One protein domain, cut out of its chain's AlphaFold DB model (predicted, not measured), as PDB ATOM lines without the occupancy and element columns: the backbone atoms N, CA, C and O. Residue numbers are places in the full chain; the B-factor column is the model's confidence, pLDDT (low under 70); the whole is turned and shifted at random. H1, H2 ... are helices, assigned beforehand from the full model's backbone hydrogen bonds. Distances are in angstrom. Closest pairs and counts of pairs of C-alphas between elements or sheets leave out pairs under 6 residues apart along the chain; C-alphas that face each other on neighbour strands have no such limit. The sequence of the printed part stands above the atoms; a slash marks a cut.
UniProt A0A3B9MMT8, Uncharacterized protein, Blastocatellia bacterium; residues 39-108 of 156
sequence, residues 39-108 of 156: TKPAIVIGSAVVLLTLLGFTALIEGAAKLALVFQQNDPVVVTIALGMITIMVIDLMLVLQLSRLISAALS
ATOM      1  N   THR A  39     209.339 199.298 197.288       57.75
ATOM      2  CA  THR A  39     209.046 198.076 198.041       57.75
ATOM      3  C   THR A  39     209.905 197.950 199.299       57.75
ATOM      4  O   THR A  39     209.398 197.578 200.349       57.75
ATOM      5  N   LYS A  40     211.197 198.299 199.232       55.12
ATOM      6  CA  LYS A  40     212.103 198.214 200.391       55.12
ATOM      7  C   LYS A  40     211.781 199.252 201.478       55.12
ATOM      8  O   LYS A  40     211.556 198.834 202.611       55.12
ATOM      9  N   PRO A  41     211.714 200.567 201.184       62.03
ATOM     10  CA  PRO A  41     211.388 201.554 202.211       62.03
ATOM     11  C   PRO A  41     209.972 201.367 202.759       62.03
ATOM     12  O   PRO A  41     209.759 201.542 203.952       62.03
ATOM     13  N   ALA A  42     209.018 200.931 201.938       65.06
ATOM     14  CA  ALA A  42     207.661 200.716 202.410       65.06
ATOM     15  C   ALA A  42     207.514 199.506 203.347       65.06
ATOM     16  O   ALA A  42     206.761 199.584 204.315       65.06
ATOM     17  N   ILE A  43     208.258 198.418 203.115       68.69
ATOM     18  CA  ILE A  43     208.306 197.287 204.055       68.69
ATOM     19  C   ILE A  43     208.949 197.718 205.377       68.69
ATOM     20  O   ILE A  43     208.466 197.318 206.430       68.69
ATOM     21  N   VAL A  44     209.990 198.555 205.339       74.81
ATOM     22  CA  VAL A  44     210.651 199.072 206.553       74.81
ATOM     23  C   VAL A  44     209.727 200.001 207.345       74.81
ATOM     24  O   VAL A  44     209.647 199.894 208.564       74.81
ATOM     25  N   ILE A  45     208.994 200.889 206.672       72.88
ATOM     26  CA  ILE A  45     208.026 201.776 207.332       72.88
ATOM     27  C   ILE A  45     206.857 200.955 207.890       72.88
ATOM     28  O   ILE A  45     206.468 201.142 209.039       72.88
ATOM     29  N   GLY A  46     206.328 200.008 207.109       74.88
ATOM     30  CA  GLY A  46     205.253 199.122 207.548       74.88
ATOM     31  C   GLY A  46     205.658 198.268 208.748       74.88
ATOM     32  O   GLY A  46     204.912 198.191 209.722       74.88
ATOM     33  N   SER A  47     206.858 197.682 208.729       77.88
ATOM     34  CA  SER A  47     207.356 196.885 209.850       77.88
ATOM     35  C   SER A  47     207.601 197.737 211.092       77.88
ATOM     36  O   SER A  47     207.234 197.306 212.182       77.88
ATOM     37  N   ALA A  48     208.132 198.953 210.944       78.38
ATOM     38  CA  ALA A  48     208.315 199.883 212.055       78.38
ATOM     39  C   ALA A  48     206.977 200.277 212.700       78.38
ATOM     40  O   ALA A  48     206.866 200.260 213.923       78.38
ATOM     41  N   VAL A  49     205.943 200.557 211.899       79.56
ATOM     42  CA  VAL A  49     204.593 200.865 212.404       79.56
ATOM     43  C   VAL A  49     203.982 199.658 213.121       79.56
ATOM     44  O   VAL A  49     203.413 199.808 214.201       79.56
ATOM     45  N   VAL A  50     204.131 198.447 212.580       82.38
ATOM     46  CA  VAL A  50     203.625 197.225 213.231       82.38
ATOM     47  C   VAL A  50     204.351 196.953 214.551       82.38
ATOM     48  O   VAL A  50     203.713 196.649 215.553       82.38
ATOM     49  N   LEU A  51     205.674 197.112 214.588       85.00
ATOM     50  CA  LEU A  51     206.456 196.957 215.817       85.00
ATOM     51  C   LEU A  51     206.052 197.983 216.873       85.00
ATOM     52  O   LEU A  51     205.827 197.621 218.024       85.00
ATOM     53  N   LEU A  52     205.930 199.249 216.478       82.88
ATOM     54  CA  LEU A  52     205.589 200.334 217.392       82.88
ATOM     55  C   LEU A  52     204.158 200.189 217.929       82.88
ATOM     56  O   LEU A  52     203.927 200.419 219.113       82.88
ATOM     57  N   THR A  53     203.219 199.727 217.098       82.38
ATOM     58  CA  THR A  53     201.845 199.436 217.539       82.38
ATOM     59  C   THR A  53     201.786 198.241 218.478       82.38
ATOM     60  O   THR A  53     201.154 198.360 219.523       82.38
ATOM     61  N   LEU A  54     202.480 197.132 218.183       84.06
ATOM     62  CA  LEU A  54     202.562 195.998 219.112       84.06
ATOM     63  C   LEU A  54     203.127 196.430 220.466       84.06
ATOM     64  O   LEU A  54     202.554 196.099 221.501       84.06
ATOM     65  N   LEU A  55     204.225 197.186 220.446       86.00
ATOM     66  CA  LEU A  55     204.935 197.602 221.650       86.00
ATOM     67  C   LEU A  55     204.091 198.572 222.494       86.00
ATOM     68  O   LEU A  55     203.997 198.411 223.714       86.00
ATOM     69  N   GLY A  56     203.398 199.511 221.845       82.12
ATOM     70  CA  GLY A  56     202.427 200.394 222.495       82.12
ATOM     71  C   GLY A  56     201.252 199.626 223.108       82.12
ATOM     72  O   GLY A  56     200.890 199.875 224.257       82.12
ATOM     73  N   PHE A  57     200.708 198.634 222.396       82.38
ATOM     74  CA  PHE A  57     199.598 197.814 222.891       82.38
ATOM     75  C   PHE A  57     200.001 196.968 224.103       82.38
ATOM     76  O   PHE A  57     199.257 196.898 225.081       82.38
ATOM     77  N   THR A  58     201.192 196.362 224.077       84.75
ATOM     78  CA  THR A  58     201.701 195.592 225.220       84.75
ATOM     79  C   THR A  58     201.893 196.465 226.456       84.75
ATOM     80  O   THR A  58     201.462 196.080 227.542       84.75
ATOM     81  N   ALA A  59     202.447 197.671 226.289       83.06
ATOM     82  CA  ALA A  59     202.628 198.611 227.391       83.06
ATOM     83  C   ALA A  59     201.282 199.105 227.954       83.06
ATOM     84  O   ALA A  59     201.122 199.205 229.171       83.06
ATOM     85  N   LEU A  60     200.294 199.360 227.086       82.88
ATOM     86  CA  LEU A  60     198.938 199.744 227.491       82.88
ATOM     87  C   LEU A  60     198.242 198.644 228.298       82.88
ATOM     88  O   LEU A  60     197.654 198.939 229.338       82.88
ATOM     89  N   ILE A  61     198.319 197.386 227.851       84.31
ATOM     90  CA  ILE A  61     197.703 196.247 228.551       84.31
ATOM     91  C   ILE A  61     198.354 196.036 229.920       84.31
ATOM     92  O   ILE A  61     197.650 195.851 230.914       84.31
ATOM     93  N   GLU A  62     199.684 196.098 230.000       85.38
ATOM     94  CA  GLU A  62     200.400 195.919 231.265       85.38
ATOM     95  C   GLU A  62     200.113 197.063 232.251       85.38
ATOM     96  O   GLU A  62     199.856 196.823 233.437       85.38
ATOM     97  N   GLY A  63     200.067 198.303 231.752       79.44
ATOM     98  CA  GLY A  63     199.661 199.471 232.530       79.44
ATOM     99  C   GLY A  63     198.231 199.345 233.056       79.44
ATOM    100  O   GLY A  63     197.994 199.561 234.245       79.44
ATOM    101  N   ALA A  64     197.291 198.919 232.209       76.38
ATOM    102  CA  ALA A  64     195.898 198.710 232.594       76.38
ATOM    103  C   ALA A  64     195.744 197.599 233.644       76.38
ATOM    104  O   ALA A  64     195.006 197.778 234.612       76.38
ATOM    105  N   ALA A  65     196.469 196.485 233.504       80.19
ATOM    106  CA  ALA A  65     196.431 195.383 234.463       80.19
ATOM    107  C   ALA A  65     196.951 195.807 235.845       80.19
ATOM    108  O   ALA A  65     196.315 195.514 236.858       80.19
ATOM    109  N   LYS A  66     198.065 196.550 235.905       81.19
ATOM    110  CA  LYS A  66     198.573 197.075 237.182       81.19
ATOM    111  C   LYS A  66     197.630 198.095 237.805       81.19
ATOM    112  O   LYS A  66     197.440 198.078 239.017       81.19
ATOM    113  N   LEU A  67     197.015 198.948 236.992       75.19
ATOM    114  CA  LEU A  67     196.081 199.953 237.487       75.19
ATOM    115  C   LEU A  67     194.791 199.314 238.025       75.19
ATOM    116  O   LEU A  67     194.320 199.688 239.096       75.19
ATOM    117  N   ALA A  68     194.269 198.293 237.343       72.12
ATOM    118  CA  ALA A  68     193.086 197.550 237.772       72.12
ATOM    119  C   ALA A  68     193.290 196.797 239.101       72.12
ATOM    120  O   ALA A  68     192.328 196.588 239.833       72.12
ATOM    121  N   LEU A  69     194.526 196.409 239.428       76.25
ATOM    122  CA  LEU A  69     194.850 195.761 240.703       76.25
ATOM    123  C   LEU A  69     194.976 196.750 241.872       76.25
ATOM    124  O   LEU A  69     194.773 196.358 243.018       76.25
ATOM    125  N   VAL A  70     195.324 198.011 241.601       74.50
ATOM    126  CA  VAL A  70     195.539 199.040 242.636       74.50
ATOM    127  C   VAL A  70     194.237 199.739 243.030       74.50
ATOM    128  O   VAL A  70     194.090 200.161 244.175       74.50
ATOM    129  N   PHE A  71     193.280 199.850 242.111       68.12
ATOM    130  CA  PHE A  71     192.045 200.589 242.346       68.12
ATOM    131  C   PHE A  71     190.870 199.662 242.671       68.12
ATOM    132  O   PHE A  71     190.276 199.030 241.798       68.12
ATOM    133  N   GLN A  72     190.529 199.599 243.958       73.44
ATOM    134  CA  GLN A  72     189.386 198.851 244.477       73.44
ATOM    135  C   GLN A  72     188.065 199.638 244.300       73.44
ATOM    136  O   GLN A  72     188.051 200.864 244.233       73.44
ATOM    137  N   GLN A  73     186.966 198.889 244.167       64.06
ATOM    138  CA  GLN A  73     185.645 199.258 243.634       64.06
ATOM    139  C   GLN A  73     185.050 200.602 244.123       64.06
ATOM    140  O   GLN A  73     184.797 200.763 245.311       64.06
ATOM    141  N   ASN A  74     184.694 201.471 243.161       66.50
ATOM    142  CA  ASN A  74     183.793 202.647 243.227       66.50
ATOM    143  C   ASN A  74     184.389 204.064 243.225       66.50
ATOM    144  O   ASN A  74     183.618 205.018 243.335       66.50
ATOM    145  N   ASP A  75     185.688 204.255 242.987       77.12
ATOM    146  CA  ASP A  75     186.181 205.623 242.790       77.12
ATOM    147  C   ASP A  75     185.811 206.161 241.389       77.12
ATOM    148  O   ASP A  75     186.224 205.585 240.376       77.12
ATOM    149  N   PRO A  76     185.076 207.288 241.278       79.50
ATOM    150  CA  PRO A  76     184.706 207.880 239.986       79.50
ATOM    151  C   PRO A  76     185.934 208.284 239.154       79.50
ATOM    152  O   PRO A  76     185.875 208.322 237.924       79.50
ATOM    153  N   VAL A  77     187.075 208.505 239.812       80.94
ATOM    154  CA  VAL A  77     188.371 208.758 239.172       80.94
ATOM    155  C   VAL A  77     188.807 207.564 238.314       80.94
ATOM    156  O   VAL A  77     189.267 207.745 237.186       80.94
ATOM    157  N   VAL A  78     188.574 206.333 238.777       78.44
ATOM    158  CA  VAL A  78     188.920 205.103 238.046       78.44
ATOM    159  C   VAL A  78     188.117 205.000 236.757       78.44
ATOM    160  O   VAL A  78     188.668 204.664 235.710       78.44
ATOM    161  N   VAL A  79     186.832 205.364 236.810       78.88
ATOM    162  CA  VAL A  79     185.954 205.386 235.634       78.88
ATOM    163  C   VAL A  79     186.457 206.400 234.609       78.88
ATOM    164  O   VAL A  79     186.528 206.077 233.425       78.88
ATOM    165  N   THR A  80     186.876 207.595 235.043       82.81
ATOM    166  CA  THR A  80     187.428 208.605 234.123       82.81
ATOM    167  C   THR A  80     188.751 208.172 233.487       82.81
ATOM    168  O   THR A  80     188.935 208.368 232.286       82.81
ATOM    169  N   ILE A  81     189.643 207.522 234.245       81.88
ATOM    170  CA  ILE A  81     190.920 207.020 233.717       81.88
ATOM    171  C   ILE A  81     190.683 205.862 232.741       81.88
ATOM    172  O   ILE A  81     191.272 205.841 231.660       81.88
ATOM    173  N   ALA A  82     189.787 204.930 233.075       79.12
ATOM    174  CA  ALA A  82     189.419 203.828 232.190       79.12
ATOM    175  C   ALA A  82     188.797 204.337 230.879       79.12
ATOM    176  O   ALA A  82     189.166 203.870 229.802       79.12
ATOM    177  N   LEU A  83     187.911 205.337 230.955       82.31
ATOM    178  CA  LEU A  83     187.330 205.977 229.774       82.31
ATOM    179  C   LEU A  83     188.418 206.635 228.909       82.31
ATOM    180  O   LEU A  83     188.435 206.436 227.697       82.31
ATOM    181  N   GLY A  84     189.360 207.351 229.532       84.69
ATOM    182  CA  GLY A  84     190.512 207.948 228.851       84.69
ATOM    183  C   GLY A  84     191.351 206.908 228.105       84.69
ATOM    184  O   GLY A  84     191.598 207.058 226.910       84.69
ATOM    185  N   MET A  85     191.696 205.801 228.767       83.75
ATOM    186  CA  MET A  85     192.441 204.692 228.157       83.75
ATOM    187  C   MET A  85     191.705 204.090 226.954       83.75
ATOM    188  O   MET A  85     192.316 203.867 225.910       83.75
ATOM    189  N   ILE A  86     190.385 203.887 227.061       81.56
ATOM    190  CA  ILE A  86     189.562 203.394 225.946       81.56
ATOM    191  C   ILE A  86     189.574 204.395 224.785       81.56
ATOM    192  O   ILE A  86     189.763 203.992 223.639       81.56
ATOM    193  N   THR A  87     189.406 205.694 225.053       85.19
ATOM    194  CA  THR A  87     189.404 206.713 223.989       85.19
ATOM    195  C   THR A  87     190.742 206.797 223.262       85.19
ATOM    196  O   THR A  87     190.749 206.827 222.033       85.19
ATOM    197  N   ILE A  88     191.862 206.756 223.991       84.56
ATOM    198  CA  ILE A  88     193.210 206.752 223.407       84.56
ATOM    199  C   ILE A  88     193.393 205.504 222.537       84.56
ATOM    200  O   ILE A  88     193.762 205.628 221.374       84.56
ATOM    201  N   MET A  89     193.010 204.323 223.035       82.50
ATOM    202  CA  MET A  89     193.096 203.074 222.270       82.50
ATOM    203  C   MET A  89     192.272 203.122 220.970       82.50
ATOM    204  O   MET A  89     192.717 202.635 219.931       82.50
ATOM    205  N   VAL A  90     191.070 203.710 221.003       84.12
ATOM    206  CA  VAL A  90     190.221 203.875 219.810       84.12
ATOM    207  C   VAL A  90     190.855 204.844 218.810       84.12
ATOM    208  O   VAL A  90     190.844 204.567 217.609       84.12
ATOM    209  N   ILE A  91     191.414 205.956 219.294       87.19
ATOM    210  CA  ILE A  91     192.107 206.946 218.462       87.19
ATOM    211  C   ILE A  91     193.327 206.303 217.794       87.19
ATOM    212  O   ILE A  91     193.455 206.395 216.571       87.19
ATOM    213  N   ASP A  92     194.160 205.586 218.550       82.88
ATOM    214  CA  ASP A  92     195.334 204.876 218.034       82.88
ATOM    215  C   ASP A  92     194.941 203.835 216.982       82.88
ATOM    216  O   ASP A  92     195.528 203.782 215.900       82.88
ATOM    217  N   LEU A  93     193.891 203.048 217.240       81.56
ATOM    218  CA  LEU A  93     193.396 202.068 216.276       81.56
ATOM    219  C   LEU A  93     192.903 202.744 214.988       81.56
ATOM    220  O   LEU A  93     193.214 202.282 213.888       81.56
ATOM    221  N   MET A  94     192.166 203.854 215.101       83.06
ATOM    222  CA  MET A  94     191.728 204.625 213.936       83.06
ATOM    223  C   MET A  94     192.906 205.200 213.151       83.06
ATOM    224  O   MET A  94     192.918 205.081 211.925       83.06
ATOM    225  N   LEU A  95     193.899 205.777 213.828       83.69
ATOM    226  CA  LEU A  95     195.117 206.302 213.206       83.69
ATOM    227  C   LEU A  95     195.861 205.200 212.455       83.69
ATOM    228  O   LEU A  95     196.207 205.381 211.290       83.69
ATOM    229  N   VAL A  96     196.034 204.027 213.061       82.38
ATOM    230  CA  VAL A  96     196.701 202.884 212.422       82.38
ATOM    231  C   VAL A  96     195.922 202.390 211.207       82.38
ATOM    232  O   VAL A  96     196.526 202.121 210.167       82.38
ATOM    233  N   LEU A  97     194.589 202.310 211.281       81.19
ATOM    234  CA  LEU A  97     193.751 201.924 210.141       81.19
ATOM    235  C   LEU A  97     193.818 202.951 209.008       81.19
ATOM    236  O   LEU A  97     193.895 202.573 207.836       81.19
ATOM    237  N   GLN A  98     193.809 204.243 209.338       84.62
ATOM    238  CA  GLN A  98     193.926 205.320 208.358       84.62
ATOM    239  C   GLN A  98     195.302 205.316 207.697       84.62
ATOM    240  O   GLN A  98     195.380 205.330 206.471       84.62
ATOM    241  N   LEU A  99     196.372 205.207 208.486       79.75
ATOM    242  CA  LEU A  99     197.742 205.124 207.987       79.75
ATOM    243  C   LEU A  99     197.943 203.866 207.142       79.75
ATOM    244  O   LEU A  99     198.497 203.959 206.053       79.75
ATOM    245  N   SER A 100     197.413 202.716 207.561       76.56
ATOM    246  CA  SER A 100     197.477 201.475 206.777       76.56
ATOM    247  C   SER A 100     196.747 201.608 205.440       76.56
ATOM    248  O   SER A 100     197.249 201.136 204.418       76.56
ATOM    249  N   ARG A 101     195.587 202.282 205.410       77.94
ATOM    250  CA  ARG A 101     194.855 202.577 204.166       77.94
ATOM    251  C   ARG A 101     195.615 203.552 203.272       77.94
ATOM    252  O   ARG A 101     195.667 203.325 202.068       77.94
ATOM    253  N   LEU A 102     196.225 204.590 203.846       77.88
ATOM    254  CA  LEU A 102     197.008 205.580 203.104       77.88
ATOM    255  C   LEU A 102     198.263 204.951 202.496       77.88
ATOM    256  O   LEU A 102     198.532 205.134 201.314       77.88
ATOM    257  N   ILE A 103     198.984 204.156 203.288       75.31
ATOM    258  CA  ILE A 103     200.148 203.385 202.852       75.31
ATOM    259  C   ILE A 103     199.713 202.392 201.770       75.31
ATOM    260  O   ILE A 103     200.319 202.378 200.712       75.31
ATOM    261  N   SER A 104     198.628 201.633 201.950       68.38
ATOM    262  CA  SER A 104     198.138 200.695 200.921       68.38
ATOM    263  C   SER A 104     197.702 201.390 199.627       68.38
ATOM    264  O   SER A 104     197.864 200.822 198.548       68.38
ATOM    265  N   ALA A 105     197.158 202.606 199.711       69.94
ATOM    266  CA  ALA A 105     196.793 203.411 198.546       69.94
ATOM    267  C   ALA A 105     198.025 204.003 197.846       69.94
ATOM    268  O   ALA A 105     198.070 204.031 196.622       69.94
ATOM    269  N   ALA A 106     199.033 204.428 198.610       66.44
ATOM    270  CA  ALA A 106     200.291 204.953 198.085       66.44
ATOM    271  C   ALA A 106     201.204 203.849 197.524       66.44
ATOM    272  O   ALA A 106     201.956 204.086 196.582       66.44
ATOM    273  N   LEU A 107     201.147 202.648 198.104       62.22
ATOM    274  CA  LEU A 107     201.904 201.479 197.667       62.22
ATOM    275  C   LEU A 107     201.199 200.670 196.603       62.22
ATOM    276  O   LEU A 107     201.894 199.915 195.931       62.22
ATOM    277  N   SER A 108     199.869 200.763 196.478       51.28
ATOM    278  CA  SER A 108     199.193 200.232 195.302       51.28
ATOM    279  C   SER A 108     199.826 200.963 194.135       51.28
ATOM    280  O   SER A 108     199.530 202.146 193.940       51.28
TER     281      SER A 108
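AT A GLANCE: This is residues 39 to 108 of the 156 residues of an uncharacterized protein of Blastocatellia bacterium (UniProt A0A3B9MMT8). Two long helices, H1 and H2, run side by side in opposite ways as a long helical hairpin, with a tight turn, residues 71 to 75, joining them at one end. They stay spaced along most of their length and come closest at the other end, where the printed part begins and ends. The printed part has 70 residues, no named strand, and the class all helix. It is a rod spanning 51 by 17 by 9 A, only just loose and close to extended, with a radius of gyration of the C-alphas of 16.3 A.

HOW THE PARTS SIT: H1, residues 39 to 70, and H2, residues 76 to 107, stand at a shallow tilt of 9 degrees, opposite ways, centre to centre 11.9 A. They only just touch, with 3 pairs of C-alphas within 8 A, through residues 39 to 42 and 103 to 107 alone; the closest C-alphas, of Ala 42 and Leu 107, are 7.5 A apart. In H1 and H2 every O i to N i+4 pair is within hydrogen-bond range.

IN THESE COORDINATES: H1 is 46.6 A long from C-alpha 39 at (209.046, 198.076, 198.041) to C-alpha 70. H2 is 46.1 A long and ends with C-alpha 107 at (201.904, 201.479, 197.667).

THE WHOLE: The C-alphas farthest apart, of Thr 39 and Asn 74, are 52.0 A apart. Residues 69 to 77 stand free. The printed part has no cut. Its pLDDT is under 70 at residues 39 to 43, 71, 73 to 74 and 104 to 108.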